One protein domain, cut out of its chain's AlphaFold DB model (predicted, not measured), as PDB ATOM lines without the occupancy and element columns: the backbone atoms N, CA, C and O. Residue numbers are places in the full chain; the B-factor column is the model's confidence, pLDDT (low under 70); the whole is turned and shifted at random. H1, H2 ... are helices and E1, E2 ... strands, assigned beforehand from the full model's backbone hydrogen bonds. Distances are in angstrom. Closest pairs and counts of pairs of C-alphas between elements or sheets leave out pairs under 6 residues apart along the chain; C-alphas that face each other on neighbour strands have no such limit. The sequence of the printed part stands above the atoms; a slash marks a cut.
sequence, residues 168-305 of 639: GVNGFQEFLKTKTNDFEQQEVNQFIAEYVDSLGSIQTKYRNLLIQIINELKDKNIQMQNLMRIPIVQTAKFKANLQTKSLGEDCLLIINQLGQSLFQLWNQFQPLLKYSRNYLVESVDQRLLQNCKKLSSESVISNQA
ATOM      1  N   GLY A 168     -12.466   4.167  27.665       75.56
ATOM      2  CA  GLY A 168     -11.126   4.088  28.263       75.56
ATOM      3  C   GLY A 168     -10.273   2.950  27.691       75.56
ATOM      4  O   GLY A 168     -10.350   2.658  26.501       75.56
ATOM      5  N   VAL A 169      -9.466   2.296  28.537       70.94
ATOM      6  CA  VAL A 169      -8.588   1.174  28.135       70.94
ATOM      7  C   VAL A 169      -9.390   0.031  27.508       70.94
ATOM      8  O   VAL A 169      -9.004  -0.476  26.459       70.94
ATOM      9  N   ASN A 170     -10.528  -0.334  28.104       72.94
ATOM     10  CA  ASN A 170     -11.355  -1.443  27.623       72.94
ATOM     11  C   ASN A 170     -11.944  -1.140  26.240       72.94
ATOM     12  O   ASN A 170     -11.827  -1.956  25.329       72.94
ATOM     13  N   GLY A 171     -12.493   0.067  26.058       74.75
ATOM     14  CA  GLY A 171     -13.003   0.512  24.759       74.75
ATOM     15  C   GLY A 171     -11.903   0.660  23.702       74.75
ATOM     16  O   GLY A 171     -12.142   0.416  22.520       74.75
ATOM     17  N   PHE A 172     -10.680   1.010  24.110       74.31
ATOM     18  CA  PHE A 172      -9.530   1.054  23.210       74.31
ATOM     19  C   PHE A 172      -9.061  -0.342  22.787       74.31
ATOM     20  O   PHE A 172      -8.831  -0.577  21.603       74.31
ATOM     21  N   GLN A 173      -8.968  -1.288  23.722       73.81
ATOM     22  CA  GLN A 173      -8.631  -2.679  23.413       73.81
ATOM     23  C   GLN A 173      -9.677  -3.322  22.497       73.81
ATOM     24  O   GLN A 173      -9.320  -4.058  21.581       73.81
ATOM     25  N   GLU A 174     -10.958  -3.030  22.712       74.06
ATOM     26  CA  GLU A 174     -12.043  -3.467  21.832       74.06
ATOM     27  C   GLU A 174     -11.934  -2.825  20.442       74.06
ATOM     28  O   GLU A 174     -12.002  -3.529  19.437       74.06
ATOM     29  N   PHE A 175     -11.653  -1.520  20.360       73.75
ATOM     30  CA  PHE A 175     -11.388  -0.843  19.088       73.75
ATOM     31  C   PHE A 175     -10.213  -1.472  18.329       73.75
ATOM     32  O   PHE A 175     -10.350  -1.755  17.138       73.75
ATOM     33  N   LEU A 176      -9.090  -1.735  19.005       69.94
ATOM     34  CA  LEU A 176      -7.947  -2.413  18.396       69.94
ATOM     35  C   LEU A 176      -8.367  -3.779  17.844       69.94
ATOM     36  O   LEU A 176      -8.141  -4.027  16.669       69.94
ATOM     37  N   LYS A 177      -9.104  -4.595  18.609       69.75
ATOM     38  CA  LYS A 177      -9.636  -5.888  18.130       69.75
ATOM     39  C   LYS A 177     -10.537  -5.769  16.894       69.75
ATOM     40  O   LYS A 177     -10.519  -6.658  16.057       69.75
ATOM     41  N   THR A 178     -11.311  -4.688  16.750       68.12
ATOM     42  CA  THR A 178     -12.149  -4.465  15.546       68.12
ATOM     43  C   THR A 178     -11.367  -4.002  14.315       68.12
ATOM     44  O   THR A 178     -11.885  -4.061  13.200       68.12
ATOM     45  N   LYS A 179     -10.155  -3.473  14.511       63.31
ATOM     46  CA  LYS A 179      -9.275  -2.969  13.447       63.31
ATOM     47  C   LYS A 179      -8.127  -3.897  13.125       63.31
ATOM     48  O   LYS A 179      -7.519  -3.723  12.080       63.31
ATOM     49  N   THR A 180      -7.845  -4.824  14.028       61.06
ATOM     50  CA  THR A 180      -6.812  -5.818  13.871       61.06
ATOM     51  C   THR A 180      -7.447  -7.186  14.023       61.06
ATOM     52  O   THR A 180      -7.701  -7.594  15.160       61.06
ATOM     53  N   ASN A 181      -7.748  -7.880  12.924       53.94
ATOM     54  CA  ASN A 181      -8.184  -9.275  13.030       53.94
ATOM     55  C   ASN A 181      -7.042 -10.036  13.731       53.94
ATOM     56  O   ASN A 181      -5.938 -10.110  13.211       53.94
ATOM     57  N   ASP A 182      -7.255 -10.480  14.971       56.41
ATOM     58  CA  ASP A 182      -6.252 -11.162  15.804       56.41
ATOM     59  C   ASP A 182      -4.877 -10.462  15.975       56.41
ATOM     60  O   ASP A 182      -3.872 -11.123  16.238       56.41
ATOM     61  N   PHE A 183      -4.821  -9.122  15.931       60.69
ATOM     62  CA  PHE A 183      -3.578  -8.336  16.088       60.69
ATOM     63  C   PHE A 183      -2.510  -8.617  15.017       60.69
ATOM     64  O   PHE A 183      -1.323  -8.750  15.338       60.69
ATOM     65  N   GLU A 184      -2.888  -8.654  13.736       63.25
ATOM     66  CA  GLU A 184      -1.893  -8.624  12.660       63.25
ATOM     67  C   GLU A 184      -0.946  -7.420  12.835       63.25
ATOM     68  O   GLU A 184      -1.350  -6.255  12.911       63.25
ATOM     69  N   GLN A 185       0.358  -7.702  12.928       66.94
ATOM     70  CA  GLN A 185       1.389  -6.723  13.295       66.94
ATOM     71  C   GLN A 185       1.438  -5.519  12.336       66.94
ATOM     72  O   GLN A 185       1.843  -4.421  12.724       66.94
ATOM     73  N   GLN A 186       0.994  -5.704  11.091       70.69
ATOM     74  CA  GLN A 186       0.903  -4.653  10.082       70.69
ATOM     75  C   GLN A 186      -0.176  -3.605  10.412       70.69
ATOM     76  O   GLN A 186       0.098  -2.410  10.301       70.69
ATOM     77  N   GLU A 187      -1.355  -4.023  10.876       70.25
ATOM     78  CA  GLU A 187      -2.472  -3.127  11.215       70.25
ATOM     79  C   GLU A 187      -2.180  -2.336  12.506       70.25
ATOM     80  O   GLU A 187      -2.480  -1.144  12.607       70.25
ATOM     81  N   VAL A 188      -1.483  -2.958  13.465       73.25
ATOM     82  CA  VAL A 188      -0.964  -2.281  14.671       73.25
ATOM     83  C   VAL A 188       0.074  -1.216  14.310       73.25
ATOM     84  O   VAL A 188       0.007  -0.087  14.801       73.25
ATOM     85  N   ASN A 189       1.027  -1.550  13.435       76.75
ATOM     86  CA  ASN A 189       2.038  -0.599  12.973       76.75
ATOM     87  C   ASN A 189       1.402   0.589  12.243       76.75
ATOM     88  O   ASN A 189       1.835   1.725  12.444       76.75
ATOM     89  N   GLN A 190       0.362   0.338  11.445       78.06
ATOM     90  CA  GLN A 190      -0.405   1.386  10.781       78.06
ATOM     91  C   GLN A 190      -1.103   2.303  11.795       78.06
ATOM     92  O   GLN A 190      -0.963   3.519  11.698       78.06
ATOM     93  N   PHE A 191      -1.769   1.753  12.815       78.38
ATOM     94  CA  PHE A 191      -2.374   2.560  13.881       78.38
ATOM     95  C   PHE A 191      -1.335   3.440  14.597       78.38
ATOM     96  O   PHE A 191      -1.541   4.640  14.791       78.38
ATOM     97  N   ILE A 192      -0.188   2.873  14.978       80.62
ATOM     98  CA  ILE A 192       0.866   3.641  15.652       80.62
ATOM     99  C   ILE A 192       1.375   4.766  14.739       80.62
ATOM    100  O   ILE A 192       1.560   5.890  15.211       80.62
ATOM    101  N   ALA A 193       1.563   4.491  13.447       80.69
ATOM    102  CA  ALA A 193       1.982   5.496  12.477       80.69
ATOM    103  C   ALA A 193       0.958   6.633  12.324       80.69
ATOM    104  O   ALA A 193       1.319   7.809  12.334       80.69
ATOM    105  N   GLU A 194      -0.326   6.303  12.232       78.62
ATOM    106  CA  GLU A 194      -1.385   7.287  11.992       78.62
ATOM    107  C   GLU A 194      -1.686   8.163  13.214       78.62
ATOM    108  O   GLU A 194      -1.919   9.364  13.067       78.62
ATOM    109  N   TYR A 195      -1.666   7.594  14.423       80.31
ATOM    110  CA  TYR A 195      -2.125   8.294  15.628       80.31
ATOM    111  C   TYR A 195      -0.980   8.703  16.555       80.31
ATOM    112  O   TYR A 195      -0.920   9.854  16.984       80.31
ATOM    113  N   VAL A 196      -0.045   7.799  16.860       84.75
ATOM    114  CA  VAL A 196       1.028   8.067  17.836       84.75
ATOM    115  C   VAL A 196       2.157   8.875  17.204       84.75
ATOM    116  O   VAL A 196       2.561   9.903  17.751       84.75
ATOM    117  N   ASP A 197       2.662   8.450  16.044       83.81
ATOM    118  CA  ASP A 197       3.736   9.182  15.363       83.81
ATOM    119  C   ASP A 197       3.267  10.550  14.881       83.81
ATOM    120  O   ASP A 197       4.032  11.509  14.957       83.81
ATOM    121  N   SER A 198       2.012  10.656  14.432       82.19
ATOM    122  CA  SER A 198       1.404  11.932  14.055       82.19
ATOM    123  C   SER A 198       1.450  12.930  15.219       82.19
ATOM    124  O   SER A 198       2.043  14.000  15.081       82.19
ATOM    125  N   LEU A 199       0.973  12.547  16.413       86.31
ATOM    126  CA  LEU A 199       1.082  13.386  17.616       86.31
ATOM    127  C   LEU A 199       2.542  13.732  17.961       86.31
ATOM    128  O   LEU A 199       2.845  14.884  18.277       86.31
ATOM    129  N   GLY A 200       3.464  12.766  17.869       86.75
ATOM    130  CA  GLY A 200       4.895  12.993  18.117       86.75
ATOM    131  C   GLY A 200       5.548  13.962  17.121       86.75
ATOM    132  O   GLY A 200       6.374  14.800  17.501       86.75
ATOM    133  N   SER A 201       5.146  13.899  15.852       85.50
ATOM    134  CA  SER A 201       5.582  14.821  14.800       85.50
ATOM    135  C   SER A 201       5.115  16.247  15.099       85.50
ATOM    136  O   SER A 201       5.927  17.178  15.095       85.50
ATOM    137  N   ILE A 202       3.841  16.419  15.472       85.19
ATOM    138  CA  ILE A 202       3.279  17.725  15.852       85.19
ATOM    139  C   ILE A 202       3.940  18.288  17.103       85.19
ATOM    140  O   ILE A 202       4.313  19.464  17.111       85.19
ATOM    141  N   GLN A 203       4.179  17.454  18.115       88.56
ATOM    142  CA  GLN A 203       4.909  17.848  19.321       88.56
ATOM    143  C   GLN A 203       6.285  18.412  18.956       88.56
ATOM    144  O   GLN A 203       6.668  19.492  19.410       88.56
ATOM    145  N   THR A 204       7.021  17.696  18.104       86.19
ATOM    146  CA  THR A 204       8.357  18.104  17.659       86.19
ATOM    147  C   THR A 204       8.302  19.411  16.870       86.19
ATOM    148  O   THR A 204       9.060  20.339  17.162       86.19
ATOM    149  N   LYS A 205       7.368  19.519  15.918       84.12
ATOM    150  CA  LYS A 205       7.154  20.710  15.084       84.12
ATOM    151  C   LYS A 205       6.871  21.950  15.935       84.12
ATOM    152  O   LYS A 205       7.573  22.952  15.803       84.12
ATOM    153  N   TYR A 206       5.901  21.878  16.845       82.62
ATOM    154  CA  TYR A 206       5.527  23.010  17.695       82.62
ATOM    155  C   TYR A 206       6.591  23.369  18.725       82.62
ATOM    156  O   TYR A 206       6.826  24.549  18.980       82.62
ATOM    157  N   ARG A 207       7.288  22.378  19.287       85.31
ATOM    158  CA  ARG A 207       8.421  22.631  20.180       85.31
ATOM    159  C   ARG A 207       9.542  23.383  19.467       85.31
ATOM    160  O   ARG A 207      10.082  24.329  20.034       85.31
ATOM    161  N   ASN A 208       9.887  22.983  18.246       83.00
ATOM    162  CA  ASN A 208      10.926  23.654  17.466       83.00
ATOM    163  C   ASN A 208      10.521  25.085  17.108       83.00
ATOM    164  O   ASN A 208      11.332  25.993  17.263       83.00
ATOM    165  N   LEU A 209       9.260  25.292  16.719       79.00
ATOM    166  CA  LEU A 209       8.722  26.624  16.477       79.00
ATOM    167  C   LEU A 209       8.799  27.508  17.726       79.00
ATOM    168  O   LEU A 209       9.271  28.635  17.646       79.00
ATOM    169  N   LEU A 210       8.372  26.998  18.884       78.62
ATOM    170  CA  LEU A 210       8.471  27.732  20.145       78.62
ATOM    171  C   LEU A 210       9.922  28.108  20.447       78.62
ATOM    172  O   LEU A 210      10.192  29.260  20.756       78.62
ATOM    173  N   ILE A 211      10.867  27.175  20.305       80.19
ATOM    174  CA  ILE A 211      12.299  27.454  20.498       80.19
ATOM    175  C   ILE A 211      12.784  28.550  19.546       80.19
ATOM    176  O   ILE A 211      13.493  29.452  19.986       80.19
ATOM    177  N   GLN A 212      12.399  28.479  18.271       78.75
ATOM    178  CA  GLN A 212      12.752  29.480  17.272       78.75
ATOM    179  C   GLN A 212      12.242  30.868  17.684       78.75
ATOM    180  O   GLN A 212      13.051  31.782  17.831       78.75
ATOM    181  N   ILE A 213      10.944  30.986  17.983       75.62
ATOM    182  CA  ILE A 213      10.316  32.236  18.432       75.62
ATOM    183  C   ILE A 213      11.043  32.786  19.663       75.62
ATOM    184  O   ILE A 213      11.398  33.957  19.709       75.62
ATOM    185  N   ILE A 214      11.314  31.945  20.663       76.19
ATOM    186  CA  ILE A 214      11.996  32.357  21.898       76.19
ATOM    187  C   ILE A 214      13.389  32.913  21.616       76.19
ATOM    188  O   ILE A 214      13.779  33.907  22.227       76.19
ATOM    189  N   ASN A 215      14.159  32.251  20.755       78.19
ATOM    190  CA  ASN A 215      15.512  32.690  20.424       78.19
ATOM    191  C   ASN A 215      15.473  34.046  19.711       78.19
ATOM    192  O   ASN A 215      16.163  34.970  20.125       78.19
ATOM    193  N   GLU A 216      14.583  34.197  18.735       74.44
ATOM    194  CA  GLU A 216      14.427  35.437  17.974       74.44
ATOM    195  C   GLU A 216      13.947  36.604  18.861       74.44
ATOM    196  O   GLU A 216      14.377  37.745  18.692       74.44
ATOM    197  N   LEU A 217      13.108  36.335  19.866       74.00
ATOM    198  CA  LEU A 217      12.669  37.340  20.842       74.00
ATOM    199  C   LEU A 217      13.762  37.736  21.836       74.00
ATOM    200  O   LEU A 217      13.845  38.908  22.215       74.00
ATOM    201  N   LYS A 218      14.606  36.783  22.248       74.94
ATOM    202  CA  LYS A 218      15.786  37.066  23.077       74.94
ATOM    203  C   LYS A 218      16.768  37.963  22.339       74.94
ATOM    204  O   LYS A 218      17.222  38.940  22.926       74.94
ATOM    205  N   ASP A 219      17.030  37.680  21.066       73.19
ATOM    206  CA  ASP A 219      17.900  38.508  20.223       73.19
ATOM    207  C   ASP A 219      17.358  39.944  20.091       73.19
ATOM    208  O   ASP A 219      18.124  40.903  20.009       73.19
ATOM    209  N   LYS A 220      16.029  40.112  20.156       68.44
ATOM    210  CA  LYS A 220      15.338  41.413  20.168       68.44
ATOM    211  C   LYS A 220      15.183  42.047  21.564       68.44
ATOM    212  O   LYS A 220      14.518  43.072  21.680       68.44
ATOM    213  N   ASN A 221      15.796  41.484  22.612       66.94
ATOM    214  CA  ASN A 221      15.730  41.955  24.006       66.94
ATOM    215  C   ASN A 221      14.304  42.082  24.589       66.94
ATOM    216  O   ASN A 221      14.049  42.930  25.447       66.94
ATOM    217  N   ILE A 222      13.365  41.235  24.161       67.00
ATOM    218  CA  ILE A 222      11.991  41.239  24.686       67.00
ATOM    219  C   ILE A 222      11.926  40.371  25.954       67.00
ATOM    220  O   ILE A 222      12.305  39.197  25.937       67.00
ATOM    221  N   GLN A 223      11.453  40.938  27.074       63.72
ATOM    222  CA  GLN A 223      11.286  40.200  28.333       63.72
ATOM    223  C   GLN A 223      10.210  39.117  28.196       63.72
ATOM    224  O   GLN A 223       9.102  39.376  27.736       63.72
ATOM    225  N   MET A 224      10.534  37.904  28.640       62.97
ATOM    226  CA  MET A 224       9.690  36.721  28.486       62.97
ATOM    227  C   MET A 224       9.423  36.075  29.841       62.97
ATOM    228  O   MET A 224      10.316  35.985  30.682       62.97
ATOM    229  N   GLN A 225       8.201  35.578  30.041       57.06
ATOM    230  CA  GLN A 225       7.891  34.715  31.182       57.06
ATOM    231  C   GLN A 225       8.632  33.374  31.037       57.06
ATOM    232  O   GLN A 225       8.915  32.929  29.925       57.06
ATOM    233  N   ASN A 226       8.961  32.727  32.160       58.41
ATOM    234  CA  ASN A 226       9.692  31.458  32.186       58.41
ATOM    235  C   ASN A 226       8.966  30.372  31.373       58.41
ATOM    236  O   ASN A 226       8.011  29.761  31.848       58.41
ATOM    237  N   LEU A 227       9.443  30.095  30.159       60.62
ATOM    238  CA  LEU A 227       8.942  28.988  29.348       60.62
ATOM    239  C   LEU A 227       9.570  27.681  29.823       60.62
ATOM    240  O   LEU A 227      10.797  27.538  29.862       60.62
ATOM    241  N   MET A 228       8.733  26.718  30.208       62.81
ATOM    242  CA  MET A 228       9.224  25.430  30.685       62.81
ATOM    243  C   MET A 228       9.773  24.615  29.516       62.81
ATOM    244  O   MET A 228       9.132  24.495  28.474       62.81
ATOM    245  N   ARG A 229      10.939  23.986  29.706       68.25
ATOM    246  CA  ARG A 229      11.450  22.991  28.757       68.25
ATOM    247  C   ARG A 229      10.538  21.770  28.780       68.25
ATOM    248  O   ARG A 229      10.596  20.976  29.712       68.25
ATOM    249  N   ILE A 230       9.736  21.613  27.734       72.62
ATOM    250  CA  ILE A 230       8.890  20.434  27.567       72.62
ATOM    251  C   ILE A 230       9.727  19.329  26.890       72.62
ATOM    252  O   ILE A 230      10.315  19.572  25.822       72.62
ATOM    253  N   PRO A 231       9.870  18.147  27.520       74.75
ATOM    254  CA  PRO A 231      10.640  17.044  26.959       74.75
ATOM    255  C   PRO A 231       9.926  16.453  25.740       74.75
ATOM    256  O   PRO A 231       8.703  16.354  25.713       74.75
ATOM    257  N   ILE A 232      10.698  16.034  24.732       79.44
ATOM    258  CA  ILE A 232      10.154  15.291  23.588       79.44
ATOM    259  C   ILE A 232       9.810  13.881  24.059       79.44
ATOM    260  O   ILE A 232      10.652  13.202  24.656       79.44
ATOM    261  N   VAL A 233       8.593  13.435  23.764       81.25
ATOM    262  CA  VAL A 233       8.168  12.069  24.061       81.25
ATOM    263  C   VAL A 233       8.759  11.161  22.981       81.25
ATOM    264  O   VAL A 233       8.571  11.374  21.787       81.25
ATOM    265  N   GLN A 234       9.543  10.162  23.388       80.56
ATOM    266  CA  GLN A 234      10.355   9.359  22.468       80.56
ATOM    267  C   GLN A 234       9.548   8.195  21.876       80.56
ATOM    268  O   GLN A 234       9.711   7.044  22.287       80.56
ATOM    269  N   THR A 235       8.711   8.488  20.877       78.31
ATOM    270  CA  THR A 235       7.854   7.499  20.185       78.31
ATOM    271  C   THR A 235       8.643   6.316  19.607       78.31
ATOM    272  O   THR A 235       8.186   5.178  19.667       78.31
ATOM    273  N   ALA A 236       9.873   6.539  19.134       77.88
ATOM    274  CA  ALA A 236      10.748   5.472  18.642       77.88
ATOM    275  C   ALA A 236      11.170   4.475  19.739       77.88
ATOM    276  O   ALA A 236      11.200   3.268  19.500       77.88
ATOM    277  N   LYS A 237      11.464   4.956  20.957       75.56
ATOM    278  CA  LYS A 237      11.796   4.075  22.091       75.56
ATOM    279  C   LYS A 237      10.577   3.316  22.590       75.56
ATOM    280  O   LYS A 237      10.704   2.163  22.981       75.56
ATOM    281  N   PHE A 238       9.413   3.960  22.559       77.75
ATOM    282  CA  PHE A 238       8.145   3.304  22.840       77.75
ATOM    283  C   PHE A 238       7.921   2.122  21.889       77.75
ATOM    284  O   PHE A 238       7.754   0.995  22.344       77.75
ATOM    285  N   LYS A 239       8.048   2.353  20.575       77.00
ATOM    286  CA  LYS A 239       7.907   1.304  19.555       77.00
ATOM    287  C   LYS A 239       8.829   0.108  19.767       77.00
ATOM    288  O   LYS A 239       8.399  -1.024  19.593       77.00
ATOM    289  N   ALA A 240      10.080   0.358  20.153       74.94
ATOM    290  CA  ALA A 240      11.068  -0.693  20.389       74.94
ATOM    291  C   ALA A 240      10.732  -1.603  21.589       74.94
ATOM    292  O   ALA A 240      11.224  -2.726  21.647       74.94
ATOM    293  N   ASN A 241       9.903  -1.129  22.527       74.06
ATOM    294  CA  ASN A 241       9.576  -1.821  23.776       74.06
ATOM    295  C   ASN A 241       8.127  -2.341  23.836       74.06
ATOM    296  O   ASN A 241       7.722  -2.873  24.868       74.06
ATOM    297  N   LEU A 242       7.347  -2.178  22.763       74.38
ATOM    298  CA  LEU A 242       5.945  -2.593  22.695       74.38
ATOM    299  C   LEU A 242       5.793  -4.107  22.871       74.38
ATOM    300  O   LEU A 242       6.363  -4.890  22.110       74.38
ATOM    301  N   GLN A 243       4.972  -4.523  23.837       69.94
ATOM    302  CA  GLN A 243       4.632  -5.929  24.042       69.94
ATOM    303  C   GLN A 243       3.191  -6.203  23.601       69.94
ATOM    304  O   GLN A 243       2.262  -5.494  23.977       69.94
ATOM    305  N   THR A 244       2.972  -7.290  22.856       66.50
ATOM    306  CA  THR A 244       1.648  -7.644  22.307       66.50
ATOM    307  C   THR A 244       0.574  -7.823  23.389       66.50
ATOM    308  O   THR A 244      -0.594  -7.546  23.144       66.50
ATOM    309  N   LYS A 245       0.956  -8.250  24.604       65.44
ATOM    310  CA  LYS A 245       0.021  -8.484  25.721       65.44
ATOM    311  C   LYS A 245      -0.478  -7.199  26.400       65.44
ATOM    312  O   LYS A 245      -1.583  -7.219  26.929       65.44
ATOM    313  N   SER A 246       0.303  -6.119  26.380       71.69
ATOM    314  CA  SER A 246      -0.012  -4.819  27.004       71.69
ATOM    315  C   SER A 246      -0.241  -3.701  25.983       71.69
ATOM    316  O   SER A 246      -0.438  -2.552  26.367       71.69
ATOM    317  N   LEU A 247      -0.286  -4.029  24.685       74.12
ATOM    318  CA  LEU A 247      -0.364  -3.080  23.570       74.12
ATOM    319  C   LEU A 247      -1.398  -1.960  23.773       74.12
ATOM    320  O   LEU A 247      -1.109  -0.798  23.496       74.12
ATOM    321  N   GLY A 248      -2.597  -2.289  24.265       72.62
ATOM    322  CA  GLY A 248      -3.644  -1.299  24.526       72.62
ATOM    323  C   GLY A 248      -3.293  -0.317  25.654       72.62
ATOM    324  O   GLY A 248      -3.531   0.881  25.538       72.62
ATOM    325  N   GLU A 249      -2.704  -0.805  26.742       77.75
ATOM    326  CA  GLU A 249      -2.297   0.033  27.878       77.75
ATOM    327  C   GLU A 249      -1.100   0.912  27.504       77.75
ATOM    328  O   GLU A 249      -1.111   2.118  27.759       77.75
ATOM    329  N   ASP A 250      -0.125   0.327  26.811       79.88
ATOM    330  CA  ASP A 250       1.079   0.999  26.333       79.88
ATOM    331  C   ASP A 250       0.732   2.127  25.346       79.88
ATOM    332  O   ASP A 250       1.181   3.269  25.501       79.88
ATOM    333  N   CYS A 251      -0.120   1.849  24.354       79.12
ATOM    334  CA  CYS A 251      -0.551   2.853  23.381       79.12
ATOM    335  C   CYS A 251      -1.386   3.970  24.030       79.12
ATOM    336  O   CYS A 251      -1.226   5.138  23.677       79.12
ATOM    337  N   LEU A 252      -2.242   3.660  25.009       81.12
ATOM    338  CA  LEU A 252      -2.988   4.705  25.714       81.12
ATOM    339  C   LEU A 252      -2.059   5.569  26.582       81.12
ATOM    340  O   LEU A 252      -2.216   6.791  26.629       81.12
ATOM    341  N   LEU A 253      -1.064   4.960  27.233       84.62
ATOM    342  CA  LEU A 253      -0.068   5.671  28.029       84.62
ATOM    343  C   LEU A 253       0.724   6.668  27.176       84.62
ATOM    344  O   LEU A 253       0.846   7.831  27.568       84.62
ATOM    345  N   ILE A 254       1.230   6.249  26.010       86.31
ATOM    346  CA  ILE A 254       2.015   7.140  25.146       86.31
ATOM    347  C   ILE A 254       1.156   8.262  24.551       86.31
ATOM    348  O   ILE A 254       1.611   9.404  24.504       86.31
ATOM    349  N   ILE A 255      -0.096   7.978  24.167       85.81
ATOM    350  CA  ILE A 255      -1.042   8.997  23.682       85.81
ATOM    351  C   ILE A 255      -1.303  10.032  24.780       85.81
ATOM    352  O   ILE A 255      -1.240  11.229  24.512       85.81
ATOM    353  N   ASN A 256      -1.513   9.596  26.025       87.12
ATOM    354  CA  ASN A 256      -1.710  10.501  27.155       87.12
ATOM    355  C   ASN A 256      -0.463  11.351  27.447       87.12
ATOM    356  O   ASN A 256      -0.588  12.548  27.700       87.12
ATOM    357  N   GLN A 257       0.741  10.771  27.387       88.75
ATOM    358  CA  GLN A 257       1.996  11.515  27.569       88.75
ATOM    359  C   GLN A 257       2.206  12.563  26.471       88.75
ATOM    360  O   GLN A 257       2.546  13.713  26.763       88.75
ATOM    361  N   LEU A 258       1.978  12.182  25.210       88.88
ATOM    362  CA  LEU A 258       2.017  13.100  24.074       88.88
ATOM    363  C   LEU A 258       0.985  14.211  24.243       88.88
ATOM    364  O   LEU A 258       1.332  15.380  24.091       88.88
ATOM    365  N   GLY A 259      -0.241  13.866  24.634       88.62
ATOM    366  CA  GLY A 259      -1.308  14.840  24.801       88.62
ATOM    367  C   GLY A 259      -1.059  15.835  25.928       88.62
ATOM    368  O   GLY A 259      -1.243  17.037  25.744       88.62
ATOM    369  N   GLN A 260      -0.524  15.379  27.064       89.06
ATOM    370  CA  GLN A 260      -0.071  16.275  28.134       89.06
ATOM    371  C   GLN A 260       1.014  17.234  27.639       89.06
ATOM    372  O   GLN A 260       0.954  18.434  27.914       89.06
ATOM    373  N   SER A 261       1.987  16.727  26.882       89.88
ATOM    374  CA  SER A 261       3.037  17.571  26.322       89.88
ATOM    375  C   SER A 261       2.499  18.582  25.310       89.88
ATOM    376  O   SER A 261       2.949  19.727  25.323       89.88
ATOM    377  N   LEU A 262       1.597  18.178  24.417       90.44
ATOM    378  CA  LEU A 262       0.995  19.051  23.408       90.44
ATOM    379  C   LEU A 262       0.160  20.148  24.067       90.44
ATOM    380  O   LEU A 262       0.312  21.319  23.730       90.44
ATOM    381  N   PHE A 263      -0.626  19.794  25.083       89.62
ATOM    382  CA  PHE A 263      -1.373  20.753  25.891       89.62
ATOM    383  C   PHE A 263      -0.456  21.771  26.584       89.62
ATOM    384  O   PHE A 263      -0.724  22.972  26.557       89.62
ATOM    385  N   GLN A 264       0.663  21.325  27.162       88.19
ATOM    386  CA  GLN A 264       1.652  22.233  27.751       88.19
ATOM    387  C   GLN A 264       2.292  23.155  26.703       88.19
ATOM    388  O   GLN A 264       2.448  24.347  26.971       88.19
ATOM    389  N   LEU A 265       2.644  22.632  25.520       88.31
ATOM    390  CA  LEU A 265       3.202  23.431  24.420       88.31
ATOM    391  C   LEU A 265       2.194  24.493  23.972       88.31
ATOM    392  O   LEU A 265       2.554  25.655  23.803       88.31
ATOM    393  N   TRP A 266       0.926  24.110  23.833       88.12
ATOM    394  CA  TRP A 266      -0.136  25.012  23.408       88.12
ATOM    395  C   TRP A 266      -0.403  26.128  24.423       88.12
ATOM    396  O   TRP A 266      -0.431  27.300  24.053       88.12
ATOM    397  N   ASN A 267      -0.477  25.801  25.716       85.00
ATOM    398  CA  ASN A 267      -0.631  26.803  26.778       85.00
ATOM    399  C   ASN A 267       0.577  27.737  26.913       85.00
ATOM    400  O   ASN A 267       0.431  28.854  27.396       85.00
ATOM    401  N   GLN A 268       1.770  27.305  26.499       83.19
ATOM    402  CA  GLN A 268       2.938  28.182  26.404       83.19
ATOM    403  C   GLN A 268       2.913  29.063  25.152       83.19
ATOM    404  O   GLN A 268       3.389  30.196  25.191       83.19
ATOM    405  N   PHE A 269       2.355  28.562  24.050       81.25
ATOM    406  CA  PHE A 269       2.222  29.306  22.801       81.25
ATOM    407  C   PHE A 269       1.209  30.454  22.909       81.25
ATOM    408  O   PHE A 269       1.465  31.546  22.404       81.25
ATOM    409  N   GLN A 270       0.093  30.246  23.614       77.62
ATOM    410  CA  GLN A 270      -0.972  31.246  23.755       77.62
ATOM    411  C   GLN A 270      -0.481  32.605  24.319       77.62
ATOM    412  O   GLN A 270      -0.750  33.629  23.691       77.62
ATOM    413  N   PRO A 271       0.295  32.680  25.424       74.56
ATOM    414  CA  PRO A 271       0.891  33.938  25.884       74.56
ATOM    415  C   PRO A 271       1.856  34.577  24.882       74.56
ATOM    416  O   PRO A 271       1.967  35.798  24.837       74.56
ATOM    417  N   LEU A 272       2.556  33.793  24.060       73.94
ATOM    418  CA  LEU A 272       3.490  34.339  23.069       73.94
ATOM    419  C   LEU A 272       2.777  35.065  21.939       73.94
ATOM    420  O   LEU A 272       3.263  36.096  21.482       73.94
ATOM    421  N   LEU A 273       1.590  34.599  21.556       70.00
ATOM    422  CA  LEU A 273       0.723  35.361  20.661       70.00
ATOM    423  C   LEU A 273       0.345  36.721  21.252       70.00
ATOM    424  O   LEU A 273       0.207  37.678  20.500       70.00
ATOM    425  N   LYS A 274       0.242  36.831  22.582       69.69
ATOM    426  CA  LYS A 274      -0.028  38.100  23.267       69.69
ATOM    427  C   LYS A 274       1.200  39.019  23.329       69.69
ATOM    428  O   LYS A 274       1.064  40.208  23.075       69.69
ATOM    429  N   TYR A 275       2.384  38.503  23.661       68.25
ATOM    430  CA  TYR A 275       3.578  39.338  23.904       68.25
ATOM    431  C   TYR A 275       4.482  39.544  22.683       68.25
ATOM    432  O   TYR A 275       5.377  40.385  22.701       68.25
ATOM    433  N   SER A 276       4.305  38.754  21.628       69.06
ATOM    434  CA  SER A 276       5.233  38.683  20.491       69.06
ATOM    435  C   SER A 276       4.507  38.663  19.152       69.06
ATOM    436  O   SER A 276       4.995  38.133  18.156       69.06
ATOM    437  N   ARG A 277       3.322  39.277  19.142       69.94
ATOM    438  CA  ARG A 277       2.374  39.295  18.033       69.94
ATOM    439  C   ARG A 277       2.978  39.785  16.727       69.94
ATOM    440  O   ARG A 277       2.997  39.022  15.770       69.94
ATOM    441  N   ASN A 278       3.498  41.015  16.704       70.69
ATOM    442  CA  ASN A 278       4.035  41.637  15.486       70.69
ATOM    443  C   ASN A 278       5.080  40.740  14.829       70.69
ATOM    444  O   ASN A 278       5.098  40.568  13.618       70.69
ATOM    445  N   TYR A 279       5.881  40.076  15.657       70.06
ATOM    446  CA  TYR A 279       6.889  39.158  15.182       70.06
ATOM    447  C   TYR A 279       6.308  37.871  14.571       70.06
ATOM    448  O   TYR A 279       6.726  37.436  13.498       70.06
ATOM    449  N   LEU A 280       5.317  37.265  15.228       70.69
ATOM    450  CA  LEU A 280       4.650  36.066  14.714       70.69
ATOM    451  C   LEU A 280       3.903  36.352  13.412       70.69
ATOM    452  O   LEU A 280       4.033  35.581  12.461       70.69
ATOM    453  N   VAL A 281       3.196  37.476  13.368       73.75
ATOM    454  CA  VAL A 281       2.523  38.037  12.193       73.75
ATOM    455  C   VAL A 281       3.520  38.200  11.043       73.75
ATOM    456  O   VAL A 281       3.339  37.566  10.007       73.75
ATOM    457  N   GLU A 282       4.628  38.921  11.248       74.88
ATOM    458  CA  GLU A 282       5.682  39.115  10.238       74.88
ATOM    459  C   GLU A 282       6.244  37.782   9.717       74.88
ATOM    460  O   GLU A 282       6.373  37.581   8.507       74.88
ATOM    461  N   SER A 283       6.545  36.837  10.613       71.56
ATOM    462  CA  SER A 283       7.101  35.528  10.235       71.56
ATOM    463  C   SER A 283       6.128  34.678   9.405       71.56
ATOM    464  O   SER A 283       6.536  33.886   8.547       71.56
ATOM    465  N   VAL A 284       4.822  34.787   9.671       76.00
ATOM    466  CA  VAL A 284       3.779  34.081   8.920       76.00
ATOM    467  C   VAL A 284       3.515  34.790   7.593       76.00
ATOM    468  O   VAL A 284       3.360  34.121   6.574       76.00
ATOM    469  N   ASP A 285       3.544  36.120   7.574       75.75
ATOM    470  CA  ASP A 285       3.366  36.933   6.370       75.75
ATOM    471  C   ASP A 285       4.483  36.702   5.358       75.75
ATOM    472  O   ASP A 285       4.203  36.506   4.175       75.75
ATOM    473  N   GLN A 286       5.737  36.632   5.808       71.31
ATOM    474  CA  GLN A 286       6.864  36.303   4.935       71.31
ATOM    475  C   GLN A 286       6.699  34.921   4.291       71.31
ATOM    476  O   GLN A 286       6.932  34.770   3.090       71.31
ATOM    477  N   ARG A 287       6.245  33.923   5.060       69.38
ATOM    478  CA  ARG A 287       5.954  32.579   4.535       69.38
ATOM    479  C   ARG A 287       4.783  32.589   3.556       69.38
ATOM    480  O   ARG A 287       4.861  31.921   2.528       69.38
ATOM    481  N   LEU A 288       3.727  33.359   3.832       70.12
ATOM    482  CA  LEU A 288       2.620  33.513   2.888       70.12
ATOM    483  C   LEU A 288       3.107  34.142   1.582       70.12
ATOM    484  O   LEU A 288       2.824  33.603   0.517       70.12
ATOM    485  N   LEU A 289       3.874  35.231   1.654       68.94
ATOM    486  CA  LEU A 289       4.414  35.905   0.476       68.94
ATOM    487  C   LEU A 289       5.292  34.959  -0.353       68.94
ATOM    488  O   LEU A 289       5.162  34.915  -1.573       68.94
ATOM    489  N   GLN A 290       6.148  34.165   0.298       67.44
ATOM    490  CA  GLN A 290       6.955  33.138  -0.367       67.44
ATOM    491  C   GLN A 290       6.085  32.071  -1.045       67.44
ATOM    492  O   GLN A 290       6.368  31.698  -2.181       67.44
ATOM    493  N   ASN A 291       5.010  31.620  -0.394       66.88
ATOM    494  CA  ASN A 291       4.076  30.652  -0.973       66.88
ATOM    495  C   ASN A 291       3.298  31.234  -2.160       66.88
ATOM    496  O   ASN A 291       3.170  30.555  -3.175       66.88
ATOM    497  N   CYS A 292       2.826  32.481  -2.076       66.44
ATOM    498  CA  CYS A 292       2.189  33.177  -3.196       66.44
ATOM    499  C   CYS A 292       3.155  33.298  -4.379       66.44
ATOM    500  O   CYS A 292       2.804  32.894  -5.484       66.44
ATOM    501  N   LYS A 293       4.399  33.745  -4.133       66.62
ATOM    502  CA  LYS A 293       5.454  33.817  -5.159       66.62
ATOM    503  C   LYS A 293       5.725  32.444  -5.782       66.62
ATOM    504  O   LYS A 293       5.783  32.329  -7.006       66.62
ATOM    505  N   LYS A 294       5.813  31.394  -4.961       68.25
ATOM    506  CA  LYS A 294       5.995  30.011  -5.418       68.25
ATOM    507  C   LYS A 294       4.835  29.553  -6.309       68.25
ATOM    508  O   LYS A 294       5.086  29.135  -7.434       68.25
ATOM    509  N   LEU A 295       3.587  29.701  -5.864       65.38
ATOM    510  CA  LEU A 295       2.398  29.323  -6.638       65.38
ATOM    511  C   LEU A 295       2.295  30.093  -7.962       65.38
ATOM    512  O   LEU A 295       2.003  29.496  -9.000       65.38
ATOM    513  N   SER A 296       2.580  31.401  -7.947       65.00
ATOM    514  CA  SER A 296       2.632  32.191  -9.180       65.00
ATOM    515  C   SER A 296       3.737  31.700 -10.114       65.00
ATOM    516  O   SER A 296       3.496  31.574 -11.308       65.00
ATOM    517  N   SER A 297       4.908  31.326  -9.584       67.38
ATOM    518  CA  SER A 297       6.019  30.815 -10.394       67.38
ATOM    519  C   SER A 297       5.767  29.415 -10.960       67.38
ATOM    520  O   SER A 297       6.175  29.137 -12.078       67.38
ATOM    521  N   GLU A 298       5.046  28.546 -10.247       70.88
ATOM    522  CA  GLU A 298       4.665  27.212 -10.741       70.88
ATOM    523  C   GLU A 298       3.649  27.282 -11.892       70.88
ATOM    524  O   GLU A 298       3.534  26.343 -12.680       70.88
ATOM    525  N   SER A 299       2.930  28.402 -12.008       72.00
ATOM    526  CA  SER A 299       1.982  28.666 -13.098       72.00
ATOM    527  C   SER A 299       2.634  29.350 -14.306       72.00
ATOM    528  O   SER A 299       1.929  29.680 -15.259       72.00
ATOM    529  N   VAL A 300       3.954  29.579 -14.275       78.88
ATOM    530  CA  VAL A 300       4.696  30.321 -15.302       78.88
ATOM    531  C   VAL A 300       5.865  29.484 -15.820       78.88
ATOM    532  O   VAL A 300       6.679  28.977 -15.052       78.88
ATOM    533  N   ILE A 301       6.001  29.388 -17.141       80.56
ATOM    534  CA  ILE A 301       7.242  28.946 -17.788       80.56
ATOM    535  C   ILE A 301       7.843  30.148 -18.505       80.56
ATOM    536  O   ILE A 301       7.229  30.687 -19.419       80.56
ATOM    537  N   SER A 302       9.046  30.555 -18.101       82.62
ATOM    538  CA  SER A 302       9.753  31.698 -18.683       82.62
ATOM    539  C   SER A 302      10.981  31.265 -19.478       82.62
ATOM    540  O   SER A 302      11.821  30.529 -18.956       82.62
ATOM    541  N   ASN A 303      11.139  31.808 -20.681       82.56
ATOM    542  CA  ASN A 303      12.336  31.703 -21.502       82.56
ATOM    543  C   ASN A 303      12.985  33.078 -21.686       82.56
ATOM    544  O   ASN A 303      12.318  34.067 -21.983       82.56
ATOM    545  N   GLN A 304      14.308  33.126 -21.548       84.19
ATOM    546  CA  GLN A 304      15.098  34.272 -21.997       84.19
ATOM    547  C   GLN A 304      15.321  34.143 -23.501       84.19
ATOM    548  O   GLN A 304      15.667  33.060 -23.975       84.19
ATOM    549  N   ALA A 305      15.131  35.235 -24.234       77.75
ATOM    550  CA  ALA A 305      15.294  35.255 -25.678       77.75
ATOM    551  C   ALA A 305      15.968  36.548 -26.140       77.75
ATOM    552  O   ALA A 305      15.774  37.629 -25.573       77.75
TER     553      ALA A 305
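Overview. This is residues 168 to 305 of the 639 residues of the protein "DUF676 domain-containing protein" of Paramecium tetraurelia (UniProt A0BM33). Two long helices, H2 and H4, lie side by side and run the same way as a two-helix body; H1 crosses the H4 side at one end, with short H3 beside the pair near that end. Past the far ends of H2 and H4 a sharp corner leads from H4 into H5, whose residues 284 to 298 stick out as a long arm, with the strand E1 at its tip. The printed part has 138 residues, with five named helices and one named strand in the order H1, H2, H3, H4, H5, E1; the class is mostly helix. The whole is only just loose, close to extended, with a radius of gyration of the C-alphas of 21.1 A, and its flat outline spans 62 by 52 by 24 A.

Arrangement. H2, residues 185 to 219, is the longest helix, with a kink of 30 degrees near residue 192. It touches H4, residues 247 to 275, at a shallow tilt of 23 degrees, the same way; the closest C-alphas, of Gln 203 and Leu 262, are 5.8 A apart. H3, residues 235 to 241, forms a helical hairpin with H2; they only just touch, with 3 pairs of C-alphas within 8 A, through residues 196 to 200 of H2 alone, and the closest C-alphas, of Asp 197 and Thr 235, are 6.6 A apart. H1, residues 168 to 179, touches residues 248 to 252 of H4 alone; the closest C-alphas, of Gln 173 and Gly 248, are 5.3 A apart, and the steep tilt of 68 degrees is only just short of about perpendicular. H5, residues 277 to 298, is only just about perpendicular to H4, at 73 degrees; the two are close but not clearly touching, with the closest C-alphas, of Leu 273 and Leu 280, 7.2 A apart. E1, residues 300 to 304, pairs with no named strand, and it and H5 meet only through their link. In H1, H3 and H5 every O i to N i+4 pair is within hydrogen-bond range; in H2 29 of 31 are, and in H4 22 of 25.

Along the chain. H2 is 48.6 A from first to last C-alpha; C-alpha 185 is at (1.389, -6.723, 13.295), and C-alpha 219 is at (17.900, 38.508, 20.223). H4 is 42.6 A long and H5 31.3 A. H1 begins at C-alpha 168, (-11.126, 4.088, 28.263), and E1 ends at C-alpha 304, (15.098, 34.272, -21.997).

Size, cuts and confidence. The C-alphas of Asn 170 and Ala 305 are the two farthest apart, at 70.0 A. Residues 284 to 305 stand free; the body without them spans 58 by 23 by 23 A. The printed part has no cut. The link from H2 to H3, residues 220 to 234, is long, and the other links are tight. The mean pLDDT of the printed part is 75.3, and 37 residues are under 70, among them residues 176 to 185, 220 to 229 and 289 to 297.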